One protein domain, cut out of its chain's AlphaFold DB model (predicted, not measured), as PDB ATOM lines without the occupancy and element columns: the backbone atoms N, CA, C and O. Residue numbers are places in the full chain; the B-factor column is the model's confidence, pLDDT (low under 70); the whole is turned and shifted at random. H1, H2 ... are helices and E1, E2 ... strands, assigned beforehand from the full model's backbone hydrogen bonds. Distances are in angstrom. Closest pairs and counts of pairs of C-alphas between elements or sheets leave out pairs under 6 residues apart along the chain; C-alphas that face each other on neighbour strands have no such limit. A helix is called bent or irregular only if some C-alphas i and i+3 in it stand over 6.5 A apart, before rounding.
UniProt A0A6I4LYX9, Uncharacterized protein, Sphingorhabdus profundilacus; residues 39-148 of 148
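What this domain is: This is residues 39 to 148 of the 148 residues of an uncharacterized protein of Sphingorhabdus profundilacus (UniProt A0A6I4LYX9). Three long helical pieces lie side by side in a row, with H1 in the middle, H2 on one side and H3b, the longer arm of the bent helix H3, on the other. At one end of the row, residues 94 to 109 make a long loop that crosses from H2 to the small two-strand hairpin of E1 and E2, and the arm H3a leads from there back to the row. The printed part has 110 residues with three named helices and two named strands, in the order H1, H2, E1, E2, H3; the sheet is E1 - E2, antiparallel, and the class is mostly helix. The whole is loose, with a radius of gyration of the C-alphas of 17.6 A, and elongated, spanning 52 by 27 by 19 A.

How they stand to each other: E1, residues 110 to 112, and E2, residues 115 to 117, form a hairpin of antiparallel neighbours at 140 degrees. N 117 and O 110 are 2.9 A apart and N 115 and O 112 are 3.0 A apart, both within hydrogen-bond range. H3, residues 119 to 147, was assigned as one helix by its hydrogen bonds but is bent: C-alphas 126 and 129 are 6.7 A apart. Its arms, H3a with residues 119 to 126 and H3b with residues 129 to 147, stand at a steep tilt of 55 degrees. The closest C-alphas of E1 and H3a, those of Leu 110 and Lys 119, are 6.9 A apart. H1, residues 43 to 64, is close to H3a but not clearly touching, with the closest C-alphas, those of Ile 45 and Val 123, 7.0 A apart. These two run the same way at a shallow tilt of 32 degrees, only just short of steep. H1 and H3b touch, with the C-alphas of Phe 56 and Gly 137 closest at 4.1 A, and run the same way at a shallow tilt of 26 degrees. H1 and H2, residues 68 to 93, form a helical hairpin: they touch, with the C-alphas of Thr 64 and Thr 70 closest at 6.7 A, and run opposite ways at a shallow tilt of 7 degrees. H2 and H3b are apart. In H1, H2, H3a and H3b every O i to N i+4 pair is within hydrogen-bond range.

Where its parts are: E1 begins at C-alpha 110, (101.428, 90.104, 258.577). H1 runs 31.7 A from C-alpha 43 at (95.555, 75.851, 254.742), and H2 runs 36.8 A. H3a measures 10.9 A and H3b 27.2 A, ending at C-alpha 147, (117.367, 58.403, 228.271).

The domain as a whole: The two C-alphas farthest apart, those of Glu 98 and Phe 148, are 55.0 A apart. The printed part has no cut. The link from H2 to E1, 16 residues, is long; the other links are tight. The mean pLDDT of the printed part is 78.0, and it is under 70 at residues 39 to 42, 44, 95 to 120 and 148.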
ATOM      1  N   LEU A  39     100.700  83.248 263.531       50.03
ATOM      2  CA  LEU A  39     101.427  82.451 262.521       50.03
ATOM      3  C   LEU A  39     100.629  81.241 262.015       50.03
ATOM      4  O   LEU A  39     101.197  80.209 261.662       50.03
ATOM      5  N   GLU A  40      99.302  81.347 261.943       54.56
ATOM      6  CA  GLU A  40      98.546  80.341 261.198       54.56
ATOM      7  C   GLU A  40      98.720  80.607 259.701       54.56
ATOM      8  O   GLU A  40      98.132  81.522 259.123       54.56
ATOM      9  N   MET A  41      99.576  79.816 259.054       56.41
ATOM     10  CA  MET A  41      99.632  79.800 257.600       56.41
ATOM     11  C   MET A  41      98.282  79.316 257.046       56.41
ATOM     12  O   MET A  41      97.769  78.291 257.505       56.41
ATOM     13  N   PRO A  42      97.704  80.001 256.042       65.31
ATOM     14  CA  PRO A  42      96.527  79.533 255.328       65.31
ATOM     15  C   PRO A  42      96.662  78.063 254.924       65.31
ATOM     16  O   PRO A  42      97.684  77.658 254.363       65.31
ATOM     17  N   LYS A  43      95.598  77.274 255.132       71.12
ATOM     18  CA  LYS A  43      95.555  75.851 254.742       71.12
ATOM     19  C   LYS A  43      95.931  75.635 253.271       71.12
ATOM     20  O   LYS A  43      96.493  74.599 252.937       71.12
ATOM     21  N   SER A  44      95.670  76.616 252.404       68.25
ATOM     22  CA  SER A  44      96.067  76.586 250.993       68.25
ATOM     23  C   SER A  44      97.584  76.519 250.802       68.25
ATOM     24  O   SER A  44      98.042  75.655 250.063       68.25
ATOM     25  N   ILE A  45      98.369  77.351 251.499       77.62
ATOM     26  CA  ILE A  45      99.842  77.333 251.424       77.62
ATOM     27  C   ILE A  45     100.369  75.976 251.884       77.62
ATOM     28  O   ILE A  45     101.248  75.394 251.253       77.62
ATOM     29  N   TRP A  46      99.788  75.453 252.962       81.06
ATOM     30  CA  TRP A  46     100.165  74.169 253.533       81.06
ATOM     31  C   TRP A  46      99.905  73.001 252.561       81.06
ATOM     32  O   TRP A  46     100.783  72.165 252.348       81.06
ATOM     33  N   ILE A  47      98.745  72.999 251.889       83.06
ATOM     34  CA  ILE A  47      98.413  72.031 250.829       83.06
ATOM     35  C   ILE A  47      99.356  72.183 249.629       83.06
ATOM     36  O   ILE A  47      99.853  71.178 249.123       83.06
ATOM     37  N   THR A  48      99.635  73.408 249.174       85.69
ATOM     38  CA  THR A  48     100.548  73.656 248.043       85.69
ATOM     39  C   THR A  48     101.960  73.161 248.345       85.69
ATOM     40  O   THR A  48     102.588  72.522 247.503       85.69
ATOM     41  N   MET A  49     102.444  73.403 249.561       86.12
ATOM     42  CA  MET A  49     103.734  72.912 250.022       86.12
ATOM     43  C   MET A  49     103.773  71.377 250.013       86.12
ATOM     44  O   MET A  49     104.688  70.803 249.423       86.12
ATOM     45  N   PHE A  50     102.760  70.709 250.575       88.88
ATOM     46  CA  PHE A  50     102.660  69.245 250.555       88.88
ATOM     47  C   PHE A  50     102.598  68.676 249.126       88.88
ATOM     48  O   PHE A  50     103.288  67.705 248.810       88.88
ATOM     49  N   ALA A  51     101.841  69.318 248.234       89.81
ATOM     50  CA  ALA A  51     101.759  68.933 246.826       89.81
ATOM     51  C   ALA A  51     103.127  68.999 246.123       89.81
ATOM     52  O   ALA A  51     103.456  68.101 245.348       89.81
ATOM     53  N   GLY A  52     103.955  70.004 246.434       91.00
ATOM     54  CA  GLY A  52     105.321  70.103 245.910       91.00
ATOM     55  C   GLY A  52     106.193  68.898 246.278       91.00
ATOM     56  O   GLY A  52     106.886  68.350 245.420       91.00
ATOM     57  N   TYR A  53     106.094  68.416 247.522       90.31
ATOM     58  CA  TYR A  53     106.792  67.198 247.952       90.31
ATOM     59  C   TYR A  53     106.277  65.945 247.239       90.31
ATOM     60  O   TYR A  53     107.084  65.103 246.846       90.31
ATOM     61  N   ILE A  54     104.963  65.826 247.016       93.50
ATOM     62  CA  ILE A  54     104.400  64.707 246.242       93.50
ATOM     63  C   ILE A  54     104.992  64.684 244.832       93.50
ATOM     64  O   ILE A  54     105.446  63.632 244.381       93.50
ATOM     65  N   VAL A  55     105.024  65.832 244.149       94.44
ATOM     66  CA  VAL A  55     105.590  65.942 242.794       94.44
ATOM     67  C   VAL A  55     107.074  65.576 242.789       94.44
ATOM     68  O   VAL A  55     107.518  64.812 241.931       94.44
ATOM     69  N   PHE A  56     107.833  66.063 243.771       92.69
ATOM     70  CA  PHE A  56     109.242  65.723 243.938       92.69
ATOM     71  C   PHE A  56     109.466  64.211 244.083       92.69
ATOM     72  O   PHE A  56     110.234  63.624 243.318       92.69
ATOM     73  N   PHE A  57     108.772  63.565 245.026       93.62
ATOM     74  CA  PHE A  57     108.928  62.131 245.269       93.62
ATOM     75  C   PHE A  57     108.434  61.284 244.095       93.62
ATOM     76  O   PHE A  57     109.089  60.306 243.745       93.62
ATOM     77  N   ALA A  58     107.332  61.671 243.448       92.44
ATOM     78  CA  ALA A  58     106.856  61.002 242.240       92.44
ATOM     79  C   ALA A  58     107.910  61.054 241.122       92.44
ATOM     80  O   ALA A  58     108.178  60.039 240.478       92.44
ATOM     81  N   GLY A  59     108.554  62.212 240.942       91.31
ATOM     82  CA  GLY A  59     109.643  62.383 239.986       91.31
ATOM     83  C   GLY A  59     110.866  61.521 240.303       91.31
ATOM     84  O   GLY A  59     111.401  60.863 239.412       91.31
ATOM     85  N   LEU A  60     111.265  61.450 241.579       91.75
ATOM     86  CA  LEU A  60     112.346  60.567 242.021       91.75
ATOM     87  C   LEU A  60     112.025  59.092 241.779       91.75
ATOM     88  O   LEU A  60     112.839  58.395 241.185       91.75
ATOM     89  N   ILE A  61     110.837  58.626 242.174       91.31
ATOM     90  CA  ILE A  61     110.422  57.230 241.971       91.31
ATOM     91  C   ILE A  61     110.438  56.884 240.481       91.31
ATOM     92  O   ILE A  61     110.990  55.852 240.105       91.31
ATOM     93  N   ALA A  62     109.889  57.754 239.626       88.94
ATOM     94  CA  ALA A  62     109.915  57.555 238.180       88.94
ATOM     95  C   ALA A  62     111.354  57.457 237.643       88.94
ATOM     96  O   ALA A  62     111.652  56.591 236.818       88.94
ATOM     97  N   ALA A  63     112.259  58.302 238.146       88.56
ATOM     98  CA  ALA A  63     113.660  58.315 237.744       88.56
ATOM     99  C   ALA A  63     114.459  57.097 238.242       88.56
ATOM    100  O   ALA A  63     115.329  56.602 237.526       88.56
ATOM    101  N   THR A  64     114.166  56.578 239.435       88.19
ATOM    102  CA  THR A  64     115.006  55.575 240.114       88.19
ATOM    103  C   THR A  64     114.351  54.203 240.257       88.19
ATOM    104  O   THR A  64     114.888  53.349 240.959       88.19
ATOM    105  N   ALA A  65     113.228  53.945 239.575       77.50
ATOM    106  CA  ALA A  65     112.425  52.719 239.699       77.50
ATOM    107  C   ALA A  65     113.182  51.387 239.480       77.50
ATOM    108  O   ALA A  65     112.631  50.321 239.738       77.50
ATOM    109  N   ARG A  66     114.424  51.418 238.978       80.25
ATOM    110  CA  ARG A  66     115.235  50.224 238.690       80.25
ATOM    111  C   ARG A  66     116.148  49.795 239.845       80.25
ATOM    112  O   ARG A  66     116.647  48.675 239.810       80.25
ATOM    113  N   ASP A  67     116.374  50.655 240.839       86.06
ATOM    114  CA  ASP A  67     117.228  50.354 241.990       86.06
ATOM    115  C   ASP A  67     116.414  50.272 243.289       86.06
ATOM    116  O   ASP A  67     115.953  51.276 243.837       86.06
ATOM    117  N   ASN A  68     116.285  49.049 243.804       82.88
ATOM    118  CA  ASN A  68     115.548  48.752 245.031       82.88
ATOM    119  C   ASN A  68     116.153  49.436 246.270       82.88
ATOM    120  O   ASN A  68     115.410  49.784 247.189       82.88
ATOM    121  N   GLY A  69     117.475  49.654 246.299       88.56
ATOM    122  CA  GLY A  69     118.138  50.351 247.405       88.56
ATOM    123  C   GLY A  69     117.737  51.822 247.455       88.56
ATOM    124  O   GLY A  69     117.346  52.335 248.505       88.56
ATOM    125  N   THR A  70     117.734  52.479 246.296       88.31
ATOM    126  CA  THR A  70     117.288  53.870 246.169       88.31
ATOM    127  C   THR A  70     115.800  54.028 246.504       88.31
ATOM    128  O   THR A  70     115.432  54.948 247.237       88.31
ATOM    129  N   ILE A  71     114.937  53.105 246.061       89.88
ATOM    130  CA  ILE A  71     113.500  53.127 246.400       89.88
ATOM    131  C   ILE A  71     113.284  53.042 247.917       89.88
ATOM    132  O   ILE A  71     112.454  53.771 248.458       89.88
ATOM    133  N   PHE A  72     114.044  52.201 248.622       90.38
ATOM    134  CA  PHE A  72     113.925  52.072 250.077       90.38
ATOM    135  C   PHE A  72     114.219  53.392 250.809       90.38
ATOM    136  O   PHE A  72     113.457  53.801 251.689       90.38
ATOM    137  N   VAL A  73     115.268  54.113 250.401       93.75
ATOM    138  CA  VAL A  73     115.611  55.431 250.968       93.75
ATOM    139  C   VAL A  73     114.530  56.474 250.663       93.75
ATOM    140  O   VAL A  73     114.189  57.292 251.525       93.75
ATOM    141  N   ILE A  74     113.941  56.426 249.464       92.56
ATOM    142  CA  ILE A  74     112.821  57.300 249.093       92.56
ATOM    143  C   ILE A  74     111.606  57.027 249.987       92.56
ATOM    144  O   ILE A  74     111.002  57.972 250.488       92.56
ATOM    145  N   ILE A  75     111.277  55.761 250.255       93.75
ATOM    146  CA  ILE A  75     110.159  55.391 251.138       93.75
ATOM    147  C   ILE A  75     110.367  55.937 252.555       93.75
ATOM    148  O   ILE A  75     109.440  56.517 253.123       93.75
ATOM    149  N   ILE A  76     111.575  55.810 253.116       94.25
ATOM    150  CA  ILE A  76     111.894  56.376 254.440       94.25
ATOM    151  C   ILE A  76     111.706  57.896 254.431       94.25
ATOM    152  O   ILE A  76     111.122  58.456 255.358       94.25
ATOM    153  N   SER A  77     112.155  58.558 253.364       93.50
ATOM    154  CA  SER A  77     112.016  60.007 253.207       93.50
ATOM    155  C   SER A  77     110.547  60.432 253.132       93.50
ATOM    156  O   SER A  77     110.151  61.370 253.819       93.50
ATOM    157  N   ILE A  78     109.718  59.701 252.378       93.25
ATOM    158  CA  ILE A  78     108.267  59.924 252.309       93.25
ATOM    159  C   ILE A  78     107.638  59.760 253.691       93.25
ATOM    160  O   ILE A  78     106.858  60.614 254.108       93.25
ATOM    161  N   LEU A  79     107.984  58.695 254.422       94.56
ATOM    162  CA  LEU A  79     107.446  58.460 255.760       94.56
ATOM    163  C   LEU A  79     107.819  59.598 256.715       94.56
ATOM    164  O   LEU A  79     106.966  60.088 257.449       94.56
ATOM    165  N   TYR A  80     109.067  60.063 256.663       92.88
ATOM    166  CA  TYR A  80     109.511  61.213 257.444       92.88
ATOM    167  C   TYR A  80     108.728  62.484 257.091       92.88
ATOM    168  O   TYR A  80     108.244  63.181 257.984       92.88
ATOM    169  N   THR A  81     108.532  62.761 255.799       90.75
ATOM    170  CA  THR A  81     107.698  63.878 255.344       90.75
ATOM    171  C   THR A  81     106.267  63.745 255.873       90.75
ATOM    172  O   THR A  81     105.741  64.694 256.448       90.75
ATOM    173  N   LEU A  82     105.647  62.568 255.774       91.00
ATOM    174  CA  LEU A  82     104.300  62.333 256.305       91.00
ATOM    175  C   LEU A  82     104.220  62.554 257.816       91.00
ATOM    176  O   LEU A  82     103.239  63.125 258.280       91.00
ATOM    177  N   ILE A  83     105.241  62.156 258.577       92.00
ATOM    178  CA  ILE A  83     105.306  62.428 260.017       92.00
ATOM    179  C   ILE A  83     105.388  63.936 260.265       92.00
ATOM    180  O   ILE A  83     104.621  64.453 261.070       92.00
ATOM    181  N   TYR A  84     106.260  64.652 259.553       86.94
ATOM    182  CA  TYR A  84     106.404  66.101 259.700       86.94
ATOM    183  C   TYR A  84     105.081  66.839 259.442       86.94
ATOM    184  O   TYR A  84     104.600  67.579 260.303       86.94
ATOM    185  N   PHE A  85     104.450  66.592 258.290       86.31
ATOM    186  CA  PHE A  85     103.172  67.220 257.944       86.31
ATOM    187  C   PHE A  85     102.032  66.708 258.844       86.31
ATOM    188  O   PHE A  85     101.186  67.485 259.284       86.31
ATOM    189  N   GLY A  86     102.012  65.423 259.186       84.56
ATOM    190  CA  GLY A  86     100.988  64.833 260.047       84.56
ATOM    191  C   GLY A  86     101.004  65.419 261.457       84.56
ATOM    192  O   GLY A  86      99.980  65.912 261.929       84.56
ATOM    193  N   VAL A  87     102.169  65.441 262.107       85.75
ATOM    194  CA  VAL A  87     102.333  66.008 263.455       85.75
ATOM    195  C   VAL A  87     102.009  67.501 263.456       85.75
ATOM    196  O   VAL A  87     101.258  67.955 264.319       85.75
ATOM    197  N   ALA A  88     102.491  68.251 262.460       81.00
ATOM    198  CA  ALA A  88     102.153  69.666 262.319       81.00
ATOM    199  C   ALA A  88     100.637  69.884 262.161       81.00
ATOM    200  O   ALA A  88     100.073  70.756 262.813       81.00
ATOM    201  N   SER A  89      99.955  69.054 261.362       78.06
ATOM    202  CA  SER A  89      98.493  69.129 261.182       78.06
ATOM    203  C   SER A  89      97.734  68.887 262.476       78.06
ATOM    204  O   SER A  89      96.765  69.588 262.762       78.06
ATOM    205  N   VAL A  90      98.159  67.885 263.251       81.31
ATOM    206  CA  VAL A  90      97.536  67.551 264.536       81.31
ATOM    207  C   VAL A  90      97.692  68.715 265.508       81.31
ATOM    208  O   VAL A  90      96.712  69.098 266.141       81.31
ATOM    209  N   LEU A  91      98.882  69.316 265.569       76.50
ATOM    210  CA  LEU A  91      99.140  70.473 266.421       76.50
ATOM    211  C   LEU A  91      98.295  71.685 265.999       76.50
ATOM    212  O   LEU A  91      97.665  72.313 266.844       76.50
ATOM    213  N   PHE A  92      98.191  71.970 264.697       70.69
ATOM    214  CA  PHE A  92      97.337  73.052 264.196       70.69
ATOM    215  C   PHE A  92      95.849  72.813 264.464       70.69
ATOM    216  O   PHE A  92      95.111  73.756 264.733       70.69
ATOM    217  N   ASN A  93      95.389  71.561 264.433       70.06
ATOM    218  CA  ASN A  93      93.998  71.230 264.734       70.06
ATOM    219  C   ASN A  93      93.657  71.359 266.234       70.06
ATOM    220  O   ASN A  93      92.482  71.380 266.589       70.06
ATOM    221  N   GLN A  94      94.663  71.437 267.112       71.75
ATOM    222  CA  GLN A  94      94.480  71.675 268.548       71.75
ATOM    223  C   GLN A  94      94.356  73.167 268.906       71.75
ATOM    224  O   GLN A  94      93.960  73.485 270.030       71.75
ATOM    225  N   ASN A  95      94.633  74.086 267.972       64.56
ATOM    226  CA  ASN A  95      94.426  75.516 268.195       64.56
ATOM    227  C   ASN A  95      92.927  75.831 268.344       64.56
ATOM    228  O   ASN A  95      92.090  75.383 267.558       64.56
ATOM    229  N   ARG A  96      92.566  76.624 269.366       52.53
ATOM    230  CA  ARG A  96      91.174  77.068 269.568       52.53
ATOM    231  C   ARG A  96      90.714  77.916 268.367       52.53
ATOM    232  O   ARG A  96      91.493  78.741 267.900       52.53
ATOM    233  N   PRO A  97      89.438  77.833 267.934       54.47
ATOM    234  CA  PRO A  97      88.901  78.621 266.808       54.47
ATOM    235  C   PRO A  97      89.086  80.141 266.951       54.47
ATOM    236  O   PRO A  97      89.137  80.878 265.966       54.47
ATOM    237  N   GLU A  98      89.190  80.604 268.196       52.62
ATOM    238  CA  GLU A  98      89.387  82.001 268.588       52.62
ATOM    239  C   GLU A  98      90.828  82.496 268.359       52.62
ATOM    240  O   GLU A  98      91.056  83.700 268.357       52.62
ATOM    241  N   GLN A  99      91.786  81.588 268.121       52.84
ATOM    242  CA  GLN A  99      93.201  81.893 267.878       52.84
ATOM    243  C   GLN A  99      93.579  81.906 266.384       52.84
ATOM    244  O   GLN A  99      94.754  81.845 266.026       52.84
ATOM    245  N   THR A 100      92.585  81.996 265.495       51.78
ATOM    246  CA  THR A 100      92.849  82.091 264.057       51.78
ATOM    247  C   THR A 100      93.422  83.461 263.701       51.78
ATOM    248  O   THR A 100      92.730  84.476 263.790       51.78
ATOM    249  N   SER A 101      94.688  83.465 263.284       54.03
ATOM    250  CA  SER A 101      95.456  84.632 262.833       54.03
ATOM    251  C   SER A 101      94.690  85.500 261.821       54.03
ATOM    252  O   SER A 101      94.012  84.988 260.920       54.03
ATOM    253  N   LEU A 102      94.837  86.830 261.903       51.59
ATOM    254  CA  LEU A 102      94.251  87.769 260.928       51.59
ATOM    255  C   LEU A 102      94.807  87.546 259.507       51.59
ATOM    256  O   LEU A 102      94.130  87.832 258.509       51.59
ATOM    257  N   PHE A 103      96.004  86.965 259.411       49.50
ATOM    258  CA  PHE A 103      96.613  86.503 258.168       49.50
ATOM    259  C   PHE A 103      95.902  85.275 257.590       49.50
ATOM    260  O   PHE A 103      95.557  85.287 256.404       49.50
ATOM    261  N   ALA A 104      95.587  84.277 258.425       52.19
ATOM    262  CA  ALA A 104      94.814  83.091 258.040       52.19
ATOM    263  C   ALA A 104      93.386  83.437 257.590       52.19
ATOM    264  O   ALA A 104      92.851  82.806 256.678       52.19
ATOM    265  N   ARG A 105      92.775  84.466 258.194       51.22
ATOM    266  CA  ARG A 105      91.427  84.955 257.848       51.22
ATOM    267  C   ARG A 105      91.382  85.884 256.633       51.22
ATOM    268  O   ARG A 105      90.302  86.324 256.251       51.22
ATOM    269  N   GLY A 106      92.522  86.217 256.027       52.34
ATOM    270  CA  GLY A 106      92.555  87.103 254.861       52.34
ATOM    271  C   GLY A 106      92.348  88.594 255.176       52.34
ATOM    272  O   GLY A 106      92.439  89.398 254.255       52.34
ATOM    273  N   LEU A 107      92.175  88.979 256.446       46.84
ATOM    274  CA  LEU A 107      91.691  90.302 256.875       46.84
ATOM    275  C   LEU A 107      92.776  91.389 257.022       46.84
ATOM    276  O   LEU A 107      92.433  92.565 257.050       46.84
ATOM    277  N   GLY A 108      94.069  91.043 257.074       51.31
ATOM    278  CA  GLY A 108      95.150  92.045 257.116       51.31
ATOM    279  C   GLY A 108      96.553  91.480 256.838       51.31
ATOM    280  O   GLY A 108      96.703  90.253 256.854       51.31
ATOM    281  N   PRO A 109      97.546  92.329 256.492       53.00
ATOM    282  CA  PRO A 109      98.947  91.938 256.275       53.00
ATOM    283  C   PRO A 109      99.617  91.440 257.567       53.00
ATOM    284  O   PRO A 109      99.140  91.726 258.663       53.00
ATOM    285  N   LEU A 110     100.713  90.684 257.435       52.56
ATOM    286  CA  LEU A 110     101.428  90.104 258.577       52.56
ATOM    287  C   LEU A 110     102.141  91.229 259.349       52.56
ATOM    288  O   LEU A 110     102.986  91.926 258.780       52.56
ATOM    289  N   ALA A 111     101.794  91.442 260.619       53.88
ATOM    290  CA  ALA A 111     102.439  92.451 261.456       53.88
ATOM    291  C   ALA A 111     103.786  91.918 261.973       53.88
ATOM    292  O   ALA A 111     103.848  91.224 262.984       53.88
ATOM    293  N   THR A 112     104.877  92.211 261.262       56.88
ATOM    294  CA  THR A 112     106.242  91.930 261.731       56.88
ATOM    295  C   THR A 112     106.828  93.122 262.488       56.88
ATOM    296  O   THR A 112     106.447  94.267 262.257       56.88
ATOM    297  N   TYR A 113     107.794  92.858 263.378       49.09
ATOM    298  CA  TYR A 113     108.487  93.880 264.182       49.09
ATOM    299  C   TYR A 113     109.111  95.011 263.336       49.09
ATOM    300  O   TYR A 113     109.261  96.133 263.801       49.09
ATOM    301  N   THR A 114     109.435  94.731 262.070       53.44
ATOM    302  CA  THR A 114     110.031  95.662 261.098       53.44
ATOM    303  C   THR A 114     109.020  96.348 260.165       53.44
ATOM    304  O   THR A 114     109.430  97.075 259.263       53.44
ATOM    305  N   GLY A 115     107.713  96.144 260.354       55.03
ATOM    306  CA  GLY A 115     106.649  96.697 259.506       55.03
ATOM    307  C   GLY A 115     105.730  95.622 258.922       55.03
ATOM    308  O   GLY A 115     105.970  94.429 259.087       55.03
ATOM    309  N   SER A 116     104.651  96.032 258.251       57.38
ATOM    310  CA  SER A 116     103.698  95.107 257.624       57.38
ATOM    311  C   SER A 116     104.340  94.380 256.439       57.38
ATOM    312  O   SER A 116     104.696  95.025 255.450       57.38
ATOM    313  N   MET A 117     104.459  93.056 256.503       61.03
ATOM    314  CA  MET A 117     104.959  92.258 255.385       61.03
ATOM    315  C   MET A 117     103.806  91.844 254.466       61.03
ATOM    316  O   MET A 117     102.766  91.354 254.925       61.03
ATOM    317  N   ASP A 118     103.990  92.051 253.158       68.12
ATOM    318  CA  ASP A 118     103.006  91.657 252.153       68.12
ATOM    319  C   ASP A 118     102.814  90.132 252.126       68.12
ATOM    320  O   ASP A 118     103.768  89.352 252.237       68.12
ATOM    321  N   LYS A 119     101.563  89.692 251.950       64.69
ATOM    322  CA  LYS A 119     101.211  88.266 251.970       64.69
ATOM    323  C   LYS A 119     101.879  87.504 250.832       64.69
ATOM    324  O   LYS A 119     102.277  86.356 251.027       64.69
ATOM    325  N   GLY A 120     102.027  88.140 249.668       68.56
ATOM    326  CA  GLY A 120     102.689  87.551 248.510       68.56
ATOM    327  C   GLY A 120     104.162  87.254 248.779       68.56
ATOM    328  O   GLY A 120     104.651  86.195 248.392       68.56
ATOM    329  N   ALA A 121     104.850  88.129 249.518       75.31
ATOM    330  CA  ALA A 121     106.250  87.927 249.882       75.31
ATOM    331  C   ALA A 121     106.442  86.721 250.819       75.31
ATOM    332  O   ALA A 121     107.332  85.905 250.591       75.31
ATOM    333  N   VAL A 122     105.577  86.562 251.827       74.81
ATOM    334  CA  VAL A 122     105.629  85.419 252.762       74.81
ATOM    335  C   VAL A 122     105.314  84.106 252.043       74.81
ATOM    336  O   VAL A 122     106.022  83.114 252.209       74.81
ATOM    337  N   VAL A 123     104.273  84.108 251.203       78.88
ATOM    338  CA  VAL A 123     103.914  82.953 250.369       78.88
ATOM    339  C   VAL A 123     105.082  82.575 249.464       78.88
ATOM    340  O   VAL A 123     105.459  81.407 249.418       78.88
ATOM    341  N   GLY A 124     105.681  83.558 248.790       80.75
ATOM    342  CA  GLY A 124     106.839  83.352 247.929       80.75
ATOM    343  C   GLY A 124     108.005  82.724 248.687       80.75
ATOM    344  O   GLY A 124     108.536  81.706 248.248       80.75
ATOM    345  N   GLN A 125     108.361  83.260 249.856       81.75
ATOM    346  CA  GLN A 125     109.462  82.733 250.668       81.75
ATOM    347  C   GLN A 125     109.238  81.280 251.090       81.75
ATOM    348  O   GLN A 125     110.120  80.443 250.896       81.75
ATOM    349  N   VAL A 126     108.057  80.954 251.617       83.81
ATOM    350  CA  VAL A 126     107.782  79.593 252.100       83.81
ATOM    351  C   VAL A 126     107.630  78.597 250.955       83.81
ATOM    352  O   VAL A 126     108.102  77.466 251.061       83.81
ATOM    353  N   LEU A 127     107.028  79.004 249.835       86.88
ATOM    354  CA  LEU A 127     106.827  78.117 248.688       86.88
ATOM    355  C   LEU A 127     108.051  77.983 247.780       86.88
ATOM    356  O   LEU A 127     108.068  77.075 246.952       86.88
ATOM    357  N   THR A 128     109.087  78.808 247.953       90.25
ATOM    358  CA  THR A 128     110.312  78.722 247.141       90.25
ATOM    359  C   THR A 128     110.948  77.335 247.239       90.25
ATOM    360  O   THR A 128     111.204  76.704 246.214       90.25
ATOM    361  N   ILE A 129     111.150  76.812 248.453       90.62
ATOM    362  CA  ILE A 129     111.803  75.507 248.643       90.62
ATOM    363  C   ILE A 129     110.967  74.351 248.057       90.62
ATOM    364  O   ILE A 129     111.506  73.594 247.243       90.62
ATOM    365  N   PRO A 130     109.663  74.212 248.371       87.94
ATOM    366  CA  PRO A 130     108.814  73.194 247.749       87.94
ATOM    367  C   PRO A 130     108.748  73.300 246.221       87.94
ATOM    368  O   PRO A 130     108.747  72.273 245.544       87.94
ATOM    369  N   ALA A 131     108.727  74.516 245.664       89.75
ATOM    370  CA  ALA A 131     108.721  74.720 244.217       89.75
ATOM    371  C   ALA A 131     110.025  74.230 243.569       89.75
ATOM    372  O   ALA A 131     109.977  73.517 242.566       89.75
ATOM    373  N   CYS A 132     111.183  74.543 244.161       93.25
ATOM    374  CA  CYS A 132     112.474  74.031 243.697       93.25
ATOM    375  C   CYS A 132     112.522  72.498 243.723       93.25
ATOM    376  O   CYS A 132     112.977  71.885 242.757       93.25
ATOM    377  N   LEU A 133     112.017  71.874 244.793       91.62
ATOM    378  CA  LEU A 133     111.940  70.413 244.898       91.62
ATOM    379  C   LEU A 133     111.029  69.815 243.822       91.62
ATOM    380  O   LEU A 133     111.417  68.859 243.151       91.62
ATOM    381  N   ALA A 134     109.844  70.388 243.607       92.81
ATOM    382  CA  ALA A 134     108.923  69.924 242.574       92.81
ATOM    383  C   ALA A 134     109.557  70.001 241.175       92.81
ATOM    384  O   ALA A 134     109.546  69.015 240.438       92.81
ATOM    385  N   LEU A 135     110.176  71.138 240.834       92.94
ATOM    386  CA  LEU A 135     110.882  71.321 239.562       92.94
ATOM    387  C   LEU A 135     112.040  70.334 239.401       92.94
ATOM    388  O   LEU A 135     112.228  69.775 238.318       92.94
ATOM    389  N   PHE A 136     112.791  70.076 240.471       92.75
ATOM    390  CA  PHE A 136     113.860  69.086 240.461       92.75
ATOM    391  C   PHE A 136     113.331  67.671 240.184       92.75
ATOM    392  O   PHE A 136     113.863  66.982 239.313       92.75
ATOM    393  N   GLY A 137     112.255  67.253 240.857       89.25
ATOM    394  CA  GLY A 137     111.633  65.946 240.618       89.25
ATOM    395  C   GLY A 137     111.117  65.798 239.185       89.25
ATOM    396  O   GLY A 137     111.391  64.791 238.534       89.25
ATOM    397  N   VAL A 138     110.442  66.825 238.660       92.94
ATOM    398  CA  VAL A 138     109.982  66.859 237.259       92.94
ATOM    399  C   VAL A 138     111.161  66.750 236.292       92.94
ATOM    400  O   VAL A 138     111.114  65.960 235.352       92.94
ATOM    401  N   THR A 139     112.240  67.489 236.542       92.19
ATOM    402  CA  THR A 139     113.449  67.454 235.708       92.19
ATOM    403  C   THR A 139     114.076  66.058 235.690       92.19
ATOM    404  O   THR A 139     114.413  65.549 234.622       92.19
ATOM    405  N   MET A 140     114.169  65.394 236.847       89.81
ATOM    406  CA  MET A 140     114.652  64.011 236.939       89.81
ATOM    407  C   MET A 140     113.768  63.032 236.159       89.81
ATOM    408  O   MET A 140     114.285  62.170 235.445       89.81
ATOM    409  N   ALA A 141     112.445  63.189 236.234       89.25
ATOM    410  CA  ALA A 141     111.513  62.374 235.460       89.25
ATOM    411  C   ALA A 141     111.675  62.589 233.945       89.25
ATOM    412  O   ALA A 141     111.679  61.621 233.185       89.25
ATOM    413  N   ILE A 142     111.870  63.837 233.506       91.31
ATOM    414  CA  ILE A 142     112.117  64.171 232.096       91.31
ATOM    415  C   ILE A 142     113.433  63.551 231.615       91.31
ATOM    416  O   ILE A 142     113.447  62.896 230.575       91.31
ATOM    417  N   PHE A 143     114.528  63.682 232.373       90.62
ATOM    418  CA  PHE A 143     115.797  63.035 232.019       90.62
ATOM    419  C   PHE A 143     115.646  61.527 231.881       90.62
ATOM    420  O   PHE A 143     116.135  60.938 230.918       90.62
ATOM    421  N   ARG A 144     114.912  60.901 232.802       87.62
ATOM    422  CA  ARG A 144     114.620  59.476 232.719       87.62
ATOM    423  C   ARG A 144     113.844  59.114 231.453       87.62
ATOM    424  O   ARG A 144     114.179  58.106 230.839       87.62
ATOM    425  N   ALA A 145     112.847  59.915 231.086       88.44
ATOM    426  CA  ALA A 145     112.018  59.703 229.903       88.44
ATOM    427  C   ALA A 145     112.770  59.925 228.579       88.44
ATOM    428  O   ALA A 145     112.385  59.340 227.580       88.44
ATOM    429  N   MET A 146     113.821  60.754 228.563       91.75
ATOM    430  CA  MET A 146     114.646  60.996 227.367       91.75
ATOM    431  C   MET A 146     115.786  59.985 227.191       91.75
ATOM    432  O   MET A 146     116.270  59.796 226.080       91.75
ATOM    433  N   ILE A 147     116.271  59.390 228.287       83.06
ATOM    434  CA  ILE A 147     117.367  58.403 228.271       83.06
ATOM    435  C   ILE A 147     116.846  56.979 227.965       83.06
ATOM    436  O   ILE A 147     117.644  56.085 227.681       83.06
ATOM    437  N   PHE A 148     115.530  56.755 228.037       58.06
ATOM    438  CA  PHE A 148     114.861  55.508 227.641       58.06
ATOM    439  C   PHE A 148     114.242  55.620 226.252       58.06
ATOM    440  O   PHE A 148     114.205  54.570 225.573       58.06
TER     441      PHE A 148